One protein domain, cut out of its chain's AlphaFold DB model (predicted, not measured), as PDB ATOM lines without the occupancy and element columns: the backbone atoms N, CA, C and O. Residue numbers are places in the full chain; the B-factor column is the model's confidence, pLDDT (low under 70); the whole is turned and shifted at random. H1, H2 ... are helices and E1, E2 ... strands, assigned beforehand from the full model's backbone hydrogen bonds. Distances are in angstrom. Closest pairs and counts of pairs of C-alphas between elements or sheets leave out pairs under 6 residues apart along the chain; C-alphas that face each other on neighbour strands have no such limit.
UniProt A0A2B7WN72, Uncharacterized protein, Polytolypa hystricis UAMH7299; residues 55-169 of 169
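What this domain is: This is residues 55 to 169 of the 169 residues of an uncharacterized protein of Polytolypa hystricis UAMH7299 (UniProt A0A2B7WN72). A long, twisted antiparallel sheet, E1 to E5, forms a wall with two helices and a small two-stranded ribbon over one face and no named element over the other. H1 lies near one end of that face and H2 crosses it slantwise toward the other end, with the ribbon of E6 and E7 between them; residues 96 to 101, in the link from E3 to E4, stick out beyond the sheet. The printed part has 115 residues, with seven named strands and two named helices in the order E1 E2 E3 E4 E5 E6 H1 E7 H2, of mixed class; the large sheet runs E1 - E2 - E3 - E4 - E5. It is only just loose, close to compact, with a radius of gyration of the C-alphas of 16.5 A, and the C-alphas span 50 by 37 by 22 A.

Where its parts are: E1, residues 59 to 66, begins at C-alpha 59, (14.438, -31.806, 35.623), and is 21.4 A long from first to last C-alpha. E2, residues 69 to 79, is the longest strand at 28.7 A and bends by 62 degrees at residue 72. E3, residues 84 to 92, is 25.8 A long and ends at C-alpha 92, (25.596, -41.878, 44.608). E4, residues 105 to 114, is 25.0 A long and bends by 64 degrees at residue 108. E5, residues 122 to 124, E6, residues 128 to 130, and H1, residues 132 to 136, are short elements of 6.8 A, 6.6 A and 5.8 A. E7, residues 148 to 150, is 6.7 A long. H2, residues 152 to 167, is 22.3 A long and ends at C-alpha 167, (11.709, -17.451, 22.149).

How they stand to each other: E1 to E5 form a meander, each strand the antiparallel neighbour of the one before, with E1 and E5 as edge strands. E1 and E2 are a hairpin at 171 degrees, with N 61 and O 74 2.8 A apart, within hydrogen-bond range. E2 and E3 are a hairpin too, with N 75 and O 88 at 2.8 A. In the hairpin of E3 and E4, N 87 and O 111 are 2.8 A apart. In that of E4 and E5, N 114 and O 122 are 2.9 A apart. H1 and H2 are on the same face of this sheet. H1, at a height over the sheet of 8.2 A, lies only just over E2, on which 3 of its 5 C-alphas fall; its closest C-alpha to E1 is that of Ile 135, 4.7 A from that of Gly 64. H2, at a height of 9.3 A, lies over E3 and E4 and, with residues 152 to 167, makes two layers with the sheet, a helix on one face of it. On the local plane it stands at 53 degrees to E3, slantwise to the strands, and the closest C-alphas of the two are those of Ile 85 and Ala 159, 7.3 A apart. E6 and E7 are antiparallel neighbours at 170 degrees, with N 130 and O 148 at 2.8 A. E6 and E3 are near each other, while E7 is apart from E3 and E4. H1 and H2 are apart. In both helices every O i to N i+4 pair is within hydrogen-bond range.

The domain as a whole: The two C-alphas farthest apart are those of Arg 98 and Pro 119, at 52.6 A. The printed part has no cut and ends at residue 169, the chain's last residue. The links from E3 to E4, with 12 residues, and from H1 to E7, with 11, are long. The mean pLDDT of the printed part is 73.8, and it is under 70 in residues 55 to 71, residues 92 to 103 and residue 169.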
ATOM      1  N   ARG A  55       9.979 -20.015  36.218       30.09
ATOM      2  CA  ARG A  55      10.827 -20.907  37.034       30.09
ATOM      3  C   ARG A  55      11.900 -21.589  36.191       30.09
ATOM      4  O   ARG A  55      11.604 -22.127  35.133       30.09
ATOM      5  N   SER A  56      13.135 -21.598  36.701       32.25
ATOM      6  CA  SER A  56      14.176 -22.552  36.298       32.25
ATOM      7  C   SER A  56      13.567 -23.959  36.339       32.25
ATOM      8  O   SER A  56      13.143 -24.437  37.395       32.25
ATOM      9  N   SER A  57      13.423 -24.580  35.169       40.25
ATOM     10  CA  SER A  57      12.966 -25.962  35.049       40.25
ATOM     11  C   SER A  57      14.149 -26.867  35.362       40.25
ATOM     12  O   SER A  57      14.957 -27.151  34.486       40.25
ATOM     13  N   ASN A  58      14.266 -27.276  36.624       37.81
ATOM     14  CA  ASN A  58      15.180 -28.336  37.033       37.81
ATOM     15  C   ASN A  58      14.483 -29.678  36.819       37.81
ATOM     16  O   ASN A  58      13.604 -30.046  37.599       37.81
ATOM     17  N   GLU A  59      14.871 -30.416  35.783       44.06
ATOM     18  CA  GLU A  59      14.438 -31.806  35.623       44.06
ATOM     19  C   GLU A  59      15.487 -32.742  36.208       44.06
ATOM     20  O   GLU A  59      16.669 -32.624  35.887       44.06
ATOM     21  N   ILE A  60      15.056 -33.659  37.080       45.12
ATOM     22  CA  ILE A  60      15.911 -34.677  37.697       45.12
ATOM     23  C   ILE A  60      15.467 -36.041  37.175       45.12
ATOM     24  O   ILE A  60      14.381 -36.524  37.493       45.12
ATOM     25  N   PHE A  61      16.325 -36.681  36.389       48.25
ATOM     26  CA  PHE A  61      16.129 -38.049  35.924       48.25
ATOM     27  C   PHE A  61      16.776 -39.018  36.900       48.25
ATOM     28  O   PHE A  61      17.918 -38.812  37.294       48.25
ATOM     29  N   HIS A  62      16.077 -40.098  37.243       45.88
ATOM     30  CA  HIS A  62      16.594 -41.171  38.090       45.88
ATOM     31  C   HIS A  62      16.801 -42.440  37.253       45.88
ATOM     32  O   HIS A  62      15.853 -42.969  36.678       45.88
ATOM     33  N   GLY A  63      18.043 -42.924  37.177       42.81
ATOM     34  CA  GLY A  63      18.424 -44.151  36.475       42.81
ATOM     35  C   GLY A  63      18.807 -45.262  37.453       42.81
ATOM     36  O   GLY A  63      19.631 -45.044  38.343       42.81
ATOM     37  N   GLY A  64      18.198 -46.438  37.266       40.78
ATOM     38  CA  GLY A  64      18.510 -47.670  37.986       40.78
ATOM     39  C   GLY A  64      18.134 -47.658  39.472       40.78
ATOM     40  O   GLY A  64      18.782 -47.001  40.277       40.78
ATOM     41  N   PHE A  65      17.144 -48.466  39.852       40.41
ATOM     42  CA  PHE A  65      16.724 -48.697  41.237       40.41
ATOM     43  C   PHE A  65      17.155 -50.073  41.763       40.41
ATOM     44  O   PHE A  65      16.569 -51.086  41.392       40.41
ATOM     45  N   MET A  66      18.108 -50.125  42.696       38.03
ATOM     46  CA  MET A  66      18.290 -51.303  43.559       38.03
ATOM     47  C   MET A  66      17.854 -50.965  44.983       38.03
ATOM     48  O   MET A  66      18.362 -50.016  45.574       38.03
ATOM     49  N   GLY A  67      16.884 -51.711  45.524       46.56
ATOM     50  CA  GLY A  67      16.415 -51.535  46.905       46.56
ATOM     51  C   GLY A  67      15.884 -50.130  47.237       46.56
ATOM     52  O   GLY A  67      16.010 -49.698  48.376       46.56
ATOM     53  N   GLY A  68      15.344 -49.398  46.252       47.22
ATOM     54  CA  GLY A  68      14.843 -48.025  46.428       47.22
ATOM     55  C   GLY A  68      15.876 -46.908  46.214       47.22
ATOM     56  O   GLY A  68      15.552 -45.742  46.422       47.22
ATOM     57  N   MET A  69      17.102 -47.220  45.781       48.38
ATOM     58  CA  MET A  69      18.160 -46.225  45.561       48.38
ATOM     59  C   MET A  69      18.472 -46.030  44.078       48.38
ATOM     60  O   MET A  69      18.749 -47.002  43.377       48.38
ATOM     61  N   SER A  70      18.477 -44.771  43.628       55.53
ATOM     62  CA  SER A  70      18.948 -44.382  42.294       55.53
ATOM     63  C   SER A  70      20.474 -44.410  42.241       55.53
ATOM     64  O   SER A  70      21.137 -43.697  43.000       55.53
ATOM     65  N   LEU A  71      21.039 -45.218  41.345       66.81
ATOM     66  CA  LEU A  71      22.493 -45.299  41.153       66.81
ATOM     67  C   LEU A  71      23.036 -44.113  40.346       66.81
ATOM     68  O   LEU A  71      24.190 -43.719  40.534       66.81
ATOM     69  N   LEU A  72      22.199 -43.530  39.489       74.44
ATOM     70  CA  LEU A  72      22.509 -42.377  38.656       74.44
ATOM     71  C   LEU A  72      21.361 -41.368  38.725       74.44
ATOM     72  O   LEU A  72      20.190 -41.752  38.672       74.44
ATOM     73  N   ALA A  73      21.698 -40.085  38.790       76.19
ATOM     74  CA  ALA A  73      20.764 -39.007  38.510       76.19
ATOM     75  C   ALA A  73      21.316 -38.087  37.420       76.19
ATOM     76  O   ALA A  73      22.524 -37.894  37.341       76.19
ATOM     77  N   ILE A  74      20.460 -37.517  36.579       79.50
ATOM     78  CA  ILE A  74      20.857 -36.511  35.583       79.50
ATOM     79  C   ILE A  74      19.997 -35.283  35.803       79.50
ATOM     80  O   ILE A  74      18.778 -35.399  35.865       79.50
ATOM     81  N   THR A  75      20.624 -34.122  35.935       79.06
ATOM     82  CA  THR A  75      19.933 -32.844  36.096       79.06
ATOM     83  C   THR A  75      20.141 -31.982  34.871       79.06
ATOM     84  O   THR A  75      21.283 -31.834  34.440       79.06
ATOM     85  N   ILE A  76      19.068 -31.392  34.351       81.38
ATOM     86  CA  ILE A  76      19.129 -30.365  33.308       81.38
ATOM     87  C   ILE A  76      18.630 -29.058  33.920       81.38
ATOM     88  O   ILE A  76      17.511 -29.002  34.422       81.38
ATOM     89  N   ASP A  77      19.475 -28.032  33.903       80.38
ATOM     90  CA  ASP A  77      19.199 -26.704  34.447       80.38
ATOM     91  C   ASP A  77      19.327 -25.673  33.325       80.38
ATOM     92  O   ASP A  77      20.376 -25.537  32.694       80.38
ATOM     93  N   ILE A  78      18.227 -24.970  33.056       83.06
ATOM     94  CA  ILE A  78      18.124 -23.961  32.002       83.06
ATOM     95  C   ILE A  78      18.073 -22.586  32.668       83.06
ATOM     96  O   ILE A  78      17.106 -22.237  33.354       83.06
ATOM     97  N   LYS A  79      19.113 -21.779  32.456       82.44
ATOM     98  CA  LYS A  79      19.206 -20.420  32.994       82.44
ATOM     99  C   LYS A  79      18.490 -19.437  32.085       82.44
ATOM    100  O   LYS A  79      18.981 -19.075  31.021       82.44
ATOM    101  N   GLN A  80      17.342 -18.956  32.544       76.00
ATOM    102  CA  GLN A  80      16.685 -17.792  31.955       76.00
ATOM    103  C   GLN A  80      17.310 -16.496  32.512       76.00
ATOM    104  O   GLN A  80      17.679 -16.471  33.689       76.00
ATOM    105  N   PRO A  81      17.449 -15.420  31.712       77.44
ATOM    106  CA  PRO A  81      17.064 -15.304  30.301       77.44
ATOM    107  C   PRO A  81      18.149 -15.757  29.308       77.44
ATOM    108  O   PRO A  81      17.887 -15.795  28.112       77.44
ATOM    109  N   SER A  82      19.364 -16.091  29.762       82.00
ATOM    110  CA  SER A  82      20.501 -16.339  28.858       82.00
ATOM    111  C   SER A  82      20.341 -17.565  27.952       82.00
ATOM    112  O   SER A  82      21.017 -17.665  26.933       82.00
ATOM    113  N   GLY A  83      19.473 -18.510  28.320       80.75
ATOM    114  CA  GLY A  83      19.314 -19.780  27.622       80.75
ATOM    115  C   GLY A  83      20.481 -20.739  27.858       80.75
ATOM    116  O   GLY A  83      20.614 -21.716  27.134       80.75
ATOM    117  N   ASN A  84      21.345 -20.493  28.847       85.62
ATOM    118  CA  ASN A  84      22.441 -21.420  29.137       85.62
ATOM    119  C   ASN A  84      21.885 -22.713  29.734       85.62
ATOM    120  O   ASN A  84      21.103 -22.664  30.683       85.62
ATOM    121  N   ILE A  85      22.319 -23.853  29.206       84.50
ATOM    122  CA  ILE A  85      21.869 -25.179  29.629       84.50
ATOM    123  C   ILE A  85      23.032 -25.890  30.315       84.50
ATOM    124  O   ILE A  85      24.135 -25.972  29.775       84.50
ATOM    125  N   TYR A  86      22.773 -26.427  31.499       84.56
ATOM    126  CA  TYR A  86      23.722 -27.193  32.294       84.56
ATOM    127  C   TYR A  86      23.156 -28.593  32.485       84.56
ATOM    128  O   TYR A  86      22.062 -28.754  33.018       84.56
ATOM    129  N   ILE A  87      23.891 -29.603  32.036       84.56
ATOM    130  CA  ILE A  87      23.532 -31.009  32.187       84.56
ATOM    131  C   ILE A  87      24.560 -31.639  33.118       84.56
ATOM    132  O   ILE A  87      25.744 -31.691  32.790       84.56
ATOM    133  N   THR A  88      24.116 -32.151  34.258       81.50
ATOM    134  CA  THR A  88      25.007 -32.772  35.243       81.50
ATOM    135  C   THR A  88      24.553 -34.189  35.532       81.50
ATOM    136  O   THR A  88      23.419 -34.412  35.948       81.50
ATOM    137  N   ALA A  89      25.443 -35.155  35.332       80.94
ATOM    138  CA  ALA A  89      25.245 -36.523  35.774       80.94
ATOM    139  C   ALA A  89      25.844 -36.700  37.173       80.94
ATOM    140  O   ALA A  89      26.987 -36.324  37.440       80.94
ATOM    141  N   TRP A  90      25.078 -37.317  38.059       79.56
ATOM    142  CA  TRP A  90      25.372 -37.516  39.466       79.56
ATOM    143  C   TRP A  90      25.364 -38.998  39.785       79.56
ATOM    144  O   TRP A  90      24.429 -39.713  39.434       79.56
ATOM    145  N   LYS A  91      26.358 -39.459  40.530       77.56
ATOM    146  CA  LYS A  91      26.397 -40.817  41.058       77.56
ATOM    147  C   LYS A  91      26.348 -40.772  42.572       77.56
ATOM    148  O   LYS A  91      27.070 -39.998  43.203       77.56
ATOM    149  N   ARG A  92      25.534 -41.637  43.168       69.38
ATOM    150  CA  ARG A  92      25.596 -41.878  44.608       69.38
ATOM    151  C   ARG A  92      26.693 -42.903  44.897       69.38
ATOM    152  O   ARG A  92      26.814 -43.908  44.195       69.38
ATOM    153  N   GLY A  93      27.536 -42.621  45.891       61.81
ATOM    154  CA  GLY A  93      28.572 -43.560  46.327       61.81
ATOM    155  C   GLY A  93      27.976 -44.892  46.795       61.81
ATOM    156  O   GLY A  93      26.807 -44.960  47.171       61.81
ATOM    157  N   ALA A  94      28.777 -45.958  46.791       58.62
ATOM    158  CA  ALA A  94      28.381 -47.198  47.454       58.62
ATOM    159  C   ALA A  94      28.260 -46.948  48.966       58.62
ATOM    160  O   ALA A  94      29.101 -46.255  49.543       58.62
ATOM    161  N   ILE A  95      27.232 -47.507  49.609       57.38
ATOM    162  CA  ILE A  95      27.096 -47.463  51.069       57.38
ATOM    163  C   ILE A  95      28.237 -48.292  51.656       57.38
ATOM    164  O   ILE A  95      28.225 -49.517  51.573       57.38
ATOM    165  N   GLN A  96      29.252 -47.621  52.202       52.25
ATOM    166  CA  GLN A  96      30.445 -48.297  52.713       52.25
ATOM    167  C   GLN A  96      30.205 -48.939  54.086       52.25
ATOM    168  O   GLN A  96      30.846 -49.935  54.403       52.25
ATOM    169  N   THR A  97      29.265 -48.427  54.893       51.22
ATOM    170  CA  THR A  97      28.953 -48.947  56.235       51.22
ATOM    171  C   THR A  97      27.537 -48.555  56.679       51.22
ATOM    172  O   THR A  97      26.987 -47.553  56.223       51.22
ATOM    173  N   ARG A  98      26.956 -49.297  57.641       56.22
ATOM    174  CA  ARG A  98      25.670 -48.952  58.299       56.22
ATOM    175  C   ARG A  98      25.677 -47.578  59.000       56.22
ATOM    176  O   ARG A  98      24.618 -47.099  59.383       56.22
ATOM    177  N   LEU A  99      26.853 -46.965  59.172       56.97
ATOM    178  CA  LEU A  99      27.047 -45.674  59.839       56.97
ATOM    179  C   LEU A  99      26.745 -44.473  58.928       56.97
ATOM    180  O   LEU A  99      26.418 -43.403  59.428       56.97
ATOM    181  N   HIS A 100      26.789 -44.653  57.603       52.03
ATOM    182  CA  HIS A 100      26.433 -43.622  56.624       52.03
ATOM    183  C   HIS A 100      25.475 -44.210  55.580       52.03
ATOM    184  O   HIS A 100      25.897 -44.562  54.476       52.03
ATOM    185  N   PRO A 101      24.176 -44.337  55.913       59.03
ATOM    186  CA  PRO A 101      23.192 -44.997  55.052       59.03
ATOM    187  C   PRO A 101      22.932 -44.250  53.739       59.03
ATOM    188  O   PRO A 101      22.286 -44.792  52.846       59.03
ATOM    189  N   ASN A 102      23.424 -43.014  53.605       60.44
ATOM    190  CA  ASN A 102      23.192 -42.194  52.431       60.44
ATOM    191  C   ASN A 102      24.423 -41.336  52.074       60.44
ATOM    192  O   ASN A 102      24.524 -40.202  52.541       60.44
ATOM    193  N   PRO A 103      25.381 -41.859  51.289       65.38
ATOM    194  CA  PRO A 103      26.522 -41.069  50.850       65.38
ATOM    195  C   PRO A 103      26.064 -39.921  49.945       65.38
ATOM    196  O   PRO A 103      25.146 -40.078  49.137       65.38
ATOM    197  N   GLU A 104      26.730 -38.773  50.064       70.25
ATOM    198  CA  GLU A 104      26.397 -37.602  49.257       70.25
ATOM    199  C   GLU A 104      26.541 -37.892  47.749       70.25
ATOM    200  O   GLU A 104      27.487 -38.579  47.332       70.25
ATOM    201  N   PRO A 105      25.613 -37.392  46.911       73.19
ATOM    202  CA  PRO A 105      25.749 -37.454  45.463       73.19
ATOM    203  C   PRO A 105      27.016 -36.732  44.998       73.19
ATOM    204  O   PRO A 105      27.314 -35.627  45.444       73.19
ATOM    205  N   ARG A 106      27.742 -37.333  44.055       79.19
ATOM    206  CA  ARG A 106      28.912 -36.721  43.416       79.19
ATOM    207  C   ARG A 106      28.633 -36.506  41.940       79.19
ATOM    208  O   ARG A 106      28.190 -37.438  41.267       79.19
ATOM    209  N   ALA A 107      28.912 -35.308  41.436       81.31
ATOM    210  CA  ALA A 107      28.893 -35.053  40.002       81.31
ATOM    211  C   ALA A 107      29.995 -35.889  39.334       81.31
ATOM    212  O   ALA A 107      31.152 -35.848  39.749       81.31
ATOM    213  N   ILE A 108      29.617 -36.683  38.336       85.56
ATOM    214  CA  ILE A 108      30.531 -37.530  37.558       85.56
ATOM    215  C   ILE A 108      30.750 -36.999  36.144       85.56
ATOM    216  O   ILE A 108      31.748 -37.338  35.517       85.56
ATOM    217  N   GLN A 109      29.831 -36.170  35.652       87.12
ATOM    218  CA  GLN A 109      29.954 -35.499  34.369       87.12
ATOM    219  C   GLN A 109      29.171 -34.190  34.412       87.12
ATOM    220  O   GLN A 109      28.061 -34.153  34.935       87.12
ATOM    221  N   GLU A 110      29.746 -33.136  33.847       90.50
ATOM    222  CA  GLU A 110      29.094 -31.841  33.681       90.50
ATOM    223  C   GLU A 110      29.272 -31.395  32.229       90.50
ATOM    224  O   GLU A 110      30.386 -31.390  31.701       90.50
ATOM    225  N   ILE A 111      28.165 -31.038  31.588       90.88
ATOM    226  CA  ILE A 111      28.100 -30.527  30.224       90.88
ATOM    227  C   ILE A 111      27.432 -29.161  30.282       90.88
ATOM    228  O   ILE A 111      26.395 -28.991  30.920       90.88
ATOM    229  N   LYS A 112      28.026 -28.182  29.603       92.56
ATOM    230  CA  LYS A 112      27.490 -26.817  29.533       92.56
ATOM    231  C   LYS A 112      27.303 -26.448  28.084       92.56
ATOM    232  O   LYS A 112      28.246 -26.577  27.303       92.56
ATOM    233  N   ILE A 113      26.109 -25.985  27.757       91.19
ATOM    234  CA  ILE A 113      25.729 -25.536  26.427       91.19
ATOM    235  C   ILE A 113      25.352 -24.067  26.552       91.19
ATOM    236  O   ILE A 113      24.372 -23.709  27.207       91.19
ATOM    237  N   PHE A 114      26.164 -23.209  25.951       91.19
ATOM    238  CA  PHE A 114      25.936 -21.774  25.944       91.19
ATOM    239  C   PHE A 114      25.315 -21.369  24.619       91.19
ATOM    240  O   PHE A 114      25.828 -21.708  23.543       91.19
ATOM    241  N   ARG A 115      24.229 -20.603  24.717       85.50
ATOM    242  CA  ARG A 115      23.645 -19.930  23.565       85.50
ATOM    243  C   ARG A 115      24.665 -18.910  23.065       85.50
ATOM    244  O   ARG A 115      25.140 -18.080  23.838       85.50
ATOM    245  N   SER A 116      25.054 -19.012  21.799       79.38
ATOM    246  CA  SER A 116      26.038 -18.118  21.187       79.38
ATOM    247  C   SER A 116      25.377 -17.303  20.073       79.38
ATOM    248  O   SER A 116      24.323 -17.677  19.565       79.38
ATOM    249  N   SER A 117      25.983 -16.176  19.700       71.62
ATOM    250  CA  SER A 117      25.578 -15.402  18.519       71.62
ATOM    251  C   SER A 117      26.044 -16.036  17.202       71.62
ATOM    252  O   SER A 117      25.692 -15.557  16.125       71.62
ATOM    253  N   HIS A 118      26.855 -17.094  17.272       72.88
ATOM    254  CA  HIS A 118      27.303 -17.864  16.123       72.88
ATOM    255  C   HIS A 118      26.279 -18.951  15.768       72.88
ATOM    256  O   HIS A 118      25.504 -19.373  16.625       72.88
ATOM    257  N   PRO A 119      26.298 -19.463  14.523       71.62
ATOM    258  CA  PRO A 119      25.375 -20.515  14.093       71.62
ATOM    259  C   PRO A 119      25.507 -21.825  14.883       71.62
ATOM    260  O   PRO A 119      24.626 -22.668  14.792       71.62
ATOM    261  N   GLN A 120      26.594 -22.010  15.643       78.94
ATOM    262  CA  GLN A 120      26.801 -23.173  16.499       78.94
ATOM    263  C   GLN A 120      26.889 -22.764  17.971       78.94
ATOM    264  O   GLN A 120      27.565 -21.781  18.310       78.94
ATOM    265  N   PRO A 121      26.249 -23.521  18.871       82.00
ATOM    266  CA  PRO A 121      26.360 -23.270  20.292       82.00
ATOM    267  C   PRO A 121      27.713 -23.705  20.840       82.00
ATOM    268  O   PRO A 121      28.380 -24.596  20.311       82.00
ATOM    269  N   ILE A 122      28.121 -23.083  21.944       87.12
ATOM    270  CA  ILE A 122      29.378 -23.436  22.605       87.12
ATOM    271  C   ILE A 122      29.083 -24.561  23.595       87.12
ATOM    272  O   ILE A 122      28.428 -24.334  24.612       87.12
ATOM    273  N   LEU A 123      29.575 -25.767  23.305       88.81
ATOM    274  CA  LEU A 123      29.422 -26.945  24.159       88.81
ATOM    275  C   LEU A 123      30.745 -27.308  24.844       88.81
ATOM    276  O   LEU A 123      31.777 -27.482  24.198       88.81
ATOM    277  N   THR A 124      30.694 -27.494  26.161       90.38
ATOM    278  CA  THR A 124      31.799 -28.015  26.986       90.38
ATOM    279  C   THR A 124      31.365 -29.304  27.690       90.38
ATOM    280  O   THR A 124      30.179 -29.475  27.949       90.38
ATOM    281  N   GLY A 125      32.296 -30.221  27.986       84.25
ATOM    282  CA  GLY A 125      32.007 -31.470  28.722       84.25
ATOM    283  C   GLY A 125      31.856 -32.750  27.884       84.25
ATOM    284  O   GLY A 125      31.813 -33.841  28.451       84.25
ATOM    285  N   GLY A 126      31.856 -32.643  26.550       90.25
ATOM    286  CA  GLY A 126      31.847 -33.795  25.635       90.25
ATOM    287  C   GLY A 126      30.473 -34.447  25.453       90.25
ATOM    288  O   GLY A 126      29.447 -33.809  25.675       90.25
ATOM    289  N   ASP A 127      30.472 -35.706  25.012       88.75
ATOM    290  CA  ASP A 127      29.258 -36.517  24.857       88.75
ATOM    291  C   ASP A 127      28.741 -36.968  26.228       88.75
ATOM    292  O   ASP A 127      29.532 -37.378  27.078       88.75
ATOM    293  N   LEU A 128      27.423 -36.966  26.444       85.19
ATOM    294  CA  LEU A 128      26.832 -37.533  27.660       85.19
ATOM    295  C   LEU A 128      26.826 -39.057  27.543       85.19
ATOM    296  O   LEU A 128      26.119 -39.621  26.704       85.19
ATOM    297  N   VAL A 129      27.591 -39.729  28.404       86.50
ATOM    298  CA  VAL A 129      27.721 -41.190  28.385       86.50
ATOM    299  C   VAL A 129      27.091 -41.772  29.636       86.50
ATOM    300  O   VAL A 129      27.585 -41.586  30.745       86.50
ATOM    301  N   ILE A 130      26.025 -42.545  29.450       82.56
ATOM    302  CA  ILE A 130      25.365 -43.277  30.524       82.56
ATOM    303  C   ILE A 130      25.701 -44.767  30.404       82.56
ATOM    304  O   ILE A 130      25.241 -45.435  29.473       82.56
ATOM    305  N   PRO A 131      26.484 -45.335  31.336       82.62
ATOM    306  CA  PRO A 131      26.796 -46.755  31.331       82.62
ATOM    307  C   PRO A 131      25.543 -47.635  31.395       82.62
ATOM    308  O   PRO A 131      24.653 -47.413  32.214       82.62
ATOM    309  N   PHE A 132      25.517 -48.694  30.581       79.81
ATOM    310  CA  PHE A 132      24.387 -49.626  30.468       79.81
ATOM    311  C   PHE A 132      23.863 -50.107  31.825       79.81
ATOM    312  O   PHE A 132      22.671 -50.017  32.105       79.81
ATOM    313  N   HIS A 133      24.766 -50.562  32.693       76.75
ATOM    314  CA  HIS A 133      24.426 -51.118  34.001       76.75
ATOM    315  C   HIS A 133      23.792 -50.096  34.955       76.75
ATOM    316  O   HIS A 133      23.108 -50.496  35.892       76.75
ATOM    317  N   GLN A 134      23.986 -48.794  34.728       72.69
ATOM    318  CA  GLN A 134      23.368 -47.749  35.550       72.69
ATOM    319  C   GLN A 134      21.895 -47.536  35.200       72.69
ATOM    320  O   GLN A 134      21.127 -47.131  36.062       72.69
ATOM    321  N   ILE A 135      21.491 -47.844  33.965       72.50
ATOM    322  CA  ILE A 135      20.086 -47.806  33.541       72.50
ATOM    323  C   ILE A 135      19.442 -49.182  33.723       72.50
ATOM    324  O   ILE A 135      18.376 -49.302  34.317       72.50
ATOM    325  N   MET A 136      20.108 -50.224  33.229       74.25
ATOM    326  CA  MET A 136      19.552 -51.573  33.120       74.25
ATOM    327  C   MET A 136      19.750 -52.420  34.377       74.25
ATOM    328  O   MET A 136      19.237 -53.534  34.431       74.25
ATOM    329  N   LEU A 137      20.498 -51.923  35.373       75.50
ATOM    330  CA  LEU A 137      20.766 -52.593  36.657       75.50
ATOM    331  C   LEU A 137      21.393 -53.987  36.553       75.50
ATOM    332  O   LEU A 137      21.416 -54.751  37.514       75.50
ATOM    333  N   ARG A 138      21.921 -54.315  35.380       79.56
ATOM    334  CA  ARG A 138      22.597 -55.569  35.087       79.56
ATOM    335  C   ARG A 138      23.781 -55.303  34.180       79.56
ATOM    336  O   ARG A 138      23.824 -54.300  33.465       79.56
ATOM    337  N   ASN A 139      24.722 -56.234  34.183       81.38
ATOM    338  CA  ASN A 139      25.822 -56.184  33.236       81.38
ATOM    339  C   ASN A 139      25.312 -56.450  31.810       81.38
ATOM    340  O   ASN A 139      24.343 -57.202  31.634       81.38
ATOM    341  N   PRO A 140      25.941 -55.830  30.800       84.75
ATOM    342  CA  PRO A 140      25.676 -56.169  29.414       84.75
ATOM    343  C   PRO A 140      26.095 -57.620  29.156       84.75
ATOM    344  O   PRO A 140      27.167 -58.049  29.582       84.75
ATOM    345  N   THR A 141      25.244 -58.382  28.481       88.38
ATOM    346  CA  THR A 141      25.478 -59.790  28.124       88.38
ATOM    347  C   THR A 141      25.629 -59.985  26.619       88.38
ATOM    348  O   THR A 141      26.212 -60.976  26.186       88.38
ATOM    349  N   GLY A 142      25.129 -59.045  25.813       85.31
ATOM    350  CA  GLY A 142      25.191 -59.096  24.355       85.31
ATOM    351  C   GLY A 142      26.086 -58.011  23.744       85.31
ATOM    352  O   GLY A 142      26.250 -56.942  24.324       85.31
ATOM    353  N   PRO A 143      26.588 -58.212  22.512       81.12
ATOM    354  CA  PRO A 143      27.449 -57.244  21.815       81.12
ATOM    355  C   PRO A 143      26.738 -55.931  21.441       81.12
ATOM    356  O   PRO A 143      27.382 -54.964  21.048       81.12
ATOM    357  N   ARG A 144      25.405 -55.891  21.537       80.62
ATOM    358  CA  ARG A 144      24.579 -54.694  21.302       80.62
ATOM    359  C   ARG A 144      24.222 -53.950  22.589       80.62
ATOM    360  O   ARG A 144      23.582 -52.904  22.528       80.62
ATOM    361  N   GLU A 145      24.607 -54.490  23.738       83.56
ATOM    362  CA  GLU A 145      24.345 -53.898  25.042       83.56
ATOM    363  C   GLU A 145      25.558 -53.066  25.452       83.56
ATOM    364  O   GLU A 145      26.594 -53.588  25.857       83.56
ATOM    365  N   GLY A 146      25.442 -51.752  25.294       80.06
ATOM    366  CA  GLY A 146      26.519 -50.805  25.548       80.06
ATOM    367  C   GLY A 146      26.008 -49.547  26.230       80.06
ATOM    368  O   GLY A 146      24.822 -49.420  26.537       80.06
ATOM    369  N   ALA A 147      26.920 -48.614  26.491       82.88
ATOM    370  CA  ALA A 147      26.543 -47.323  27.042       82.88
ATOM    371  C   ALA A 147      25.550 -46.590  26.123       82.88
ATOM    372  O   ALA A 147      25.601 -46.696  24.895       82.88
ATOM    373  N   PHE A 148      24.661 -45.820  26.737       81.88
ATOM    374  CA  PHE A 148      23.830 -44.854  26.039       81.88
ATOM    375  C   PHE A 148      24.665 -43.591  25.864       81.88
ATOM    376  O   PHE A 148      25.095 -42.995  26.847       81.88
ATOM    377  N   ILE A 149      24.935 -43.225  24.616       85.00
ATOM    378  CA  ILE A 149      25.773 -42.079  24.267       85.00
ATOM    379  C   ILE A 149      24.869 -41.054  23.595       85.00
ATOM    380  O   ILE A 149      24.271 -41.362  22.562       85.00
ATOM    381  N   PHE A 150      24.771 -39.866  24.184       84.69
ATOM    382  CA  PHE A 150      24.204 -38.694  23.530       84.69
ATOM    383  C   PHE A 150      25.364 -37.860  23.021       84.69
ATOM    384  O   PHE A 150      26.174 -37.350  23.800       84.69
ATOM    385  N   THR A 151      25.457 -37.786  21.702       88.56
ATOM    386  CA  THR A 151      26.534 -37.071  21.028       88.56
ATOM    387  C   THR A 151      26.357 -35.567  21.183       88.56
ATOM    388  O   THR A 151      25.261 -35.088  21.480       88.56
ATOM    389  N   LYS A 152      27.417 -34.801  20.922       89.19
ATOM    390  CA  LYS A 152      27.314 -33.338  20.800       89.19
ATOM    391  C   LYS A 152      26.178 -32.885  19.879       89.19
ATOM    392  O   LYS A 152      25.498 -31.927  20.223       89.19
ATOM    393  N   ASP A 153      25.950 -33.583  18.769       86.62
ATOM    394  CA  ASP A 153      24.881 -33.246  17.823       86.62
ATOM    395  C   ASP A 153      23.493 -33.480  18.437       86.62
ATOM    396  O   ASP A 153      22.610 -32.635  18.308       86.62
ATOM    397  N   ASP A 154      23.306 -34.584  19.175       83.94
ATOM    398  CA  ASP A 154      22.048 -34.839  19.891       83.94
ATOM    399  C   ASP A 154      21.805 -33.774  20.983       83.94
ATOM    400  O   ASP A 154      20.676 -33.340  21.212       83.94
ATOM    401  N   LEU A 155      22.867 -33.331  21.662       86.88
ATOM    402  CA  LEU A 155      22.798 -32.282  22.685       86.88
ATOM    403  C   LEU A 155      22.541 -30.894  22.084       86.88
ATOM    404  O   LEU A 155      21.892 -30.062  22.718       86.88
ATOM    405  N   TRP A 156      23.012 -30.649  20.863       85.69
ATOM    406  CA  TRP A 156      22.710 -29.435  20.114       85.69
ATOM    407  C   TRP A 156      21.238 -29.407  19.687       85.69
ATOM    408  O   TRP A 156      20.554 -28.438  20.008       85.69
ATOM    409  N   GLU A 157      20.706 -30.474  19.081       83.12
ATOM    410  CA  GLU A 157      19.277 -30.540  18.711       83.12
ATOM    411  C   GLU A 157      18.371 -30.337  19.946       83.12
ATOM    412  O   GLU A 157      17.343 -29.660  19.873       83.12
ATOM    413  N   LEU A 158      18.783 -30.847  21.117       84.25
ATOM    414  CA  LEU A 158      18.108 -30.567  22.389       84.25
ATOM    415  C   LEU A 158      18.141 -29.074  22.750       84.25
ATOM    416  O   LEU A 158      17.114 -28.522  23.149       84.25
ATOM    417  N   ALA A 159      19.298 -28.423  22.629       85.50
ATOM    418  CA  ALA A 159      19.460 -27.012  22.970       85.50
ATOM    419  C   ALA A 159      18.652 -26.085  22.052       85.50
ATOM    420  O   ALA A 159      18.009 -25.159  22.543       85.50
ATOM    421  N   GLU A 160      18.608 -26.373  20.749       84.44
ATOM    422  CA  GLU A 160      17.754 -25.651  19.797       84.44
ATOM    423  C   GLU A 160      16.282 -25.769  20.174       84.44
ATOM    424  O   GLU A 160      15.588 -24.759  20.248       84.44
ATOM    425  N   GLY A 161      15.816 -26.977  20.512       80.75
ATOM    426  CA  GLY A 161      14.440 -27.180  20.965       80.75
ATOM    427  C   GLY A 161      14.091 -26.373  22.220       80.75
ATOM    428  O   GLY A 161      12.970 -25.875  22.340       80.75
ATOM    429  N   VAL A 162      15.043 -26.215  23.145       81.06
ATOM    430  CA  VAL A 162      14.878 -25.381  24.345       81.06
ATOM    431  C   VAL A 162      14.807 -23.896  23.983       81.06
ATOM    432  O   VAL A 162      13.910 -23.204  24.463       81.06
ATOM    433  N   TRP A 163      15.709 -23.396  23.139       84.25
ATOM    434  CA  TRP A 163      15.729 -21.982  22.747       84.25
ATOM    435  C   TRP A 163      14.525 -21.584  21.906       84.25
ATOM    436  O   TRP A 163      13.915 -20.558  22.191       84.25
ATOM    437  N   ASP A 164      14.118 -22.426  20.958       81.94
ATOM    438  CA  ASP A 164      12.899 -22.229  20.175       81.94
ATOM    439  C   ASP A 164      11.661 -22.143  21.070       81.94
ATOM    440  O   ASP A 164      10.749 -21.362  20.804       81.94
ATOM    441  N   ALA A 165      11.603 -22.957  22.129       77.56
ATOM    442  CA  ALA A 165      10.513 -22.902  23.091       77.56
ATOM    443  C   ALA A 165      10.557 -21.616  23.926       77.56
ATOM    444  O   ALA A 165       9.506 -21.031  24.165       77.56
ATOM    445  N   MET A 166      11.748 -21.171  24.340       77.75
ATOM    446  CA  MET A 166      11.936 -19.929  25.097       77.75
ATOM    447  C   MET A 166      11.572 -18.680  24.287       77.75
ATOM    448  O   MET A 166      10.922 -17.795  24.825       77.75
ATOM    449  N   ASP A 167      11.961 -18.613  23.014       79.69
ATOM    450  CA  ASP A 167      11.709 -17.451  22.149       79.69
ATOM    451  C   ASP A 167      10.229 -17.313  21.745       79.69
ATOM    452  O   ASP A 167       9.805 -16.261  21.270       79.69
ATOM    453  N   ARG A 168       9.438 -18.383  21.902       75.94
ATOM    454  CA  ARG A 168       7.989 -18.403  21.635       75.94
ATOM    455  C   ARG A 168       7.136 -18.049  22.859       75.94
ATOM    456  O   ARG A 168       5.909 -18.068  22.733       75.94
ATOM    457  N   MET A 169       7.752 -17.796  24.014       58.50
ATOM    458  CA  MET A 169       7.075 -17.313  25.227       58.50
ATOM    459  C   MET A 169       6.951 -15.795  25.220       58.50
ATOM    460  O   MET A 169       5.904 -15.317  25.706       58.50
TER     461      MET A 169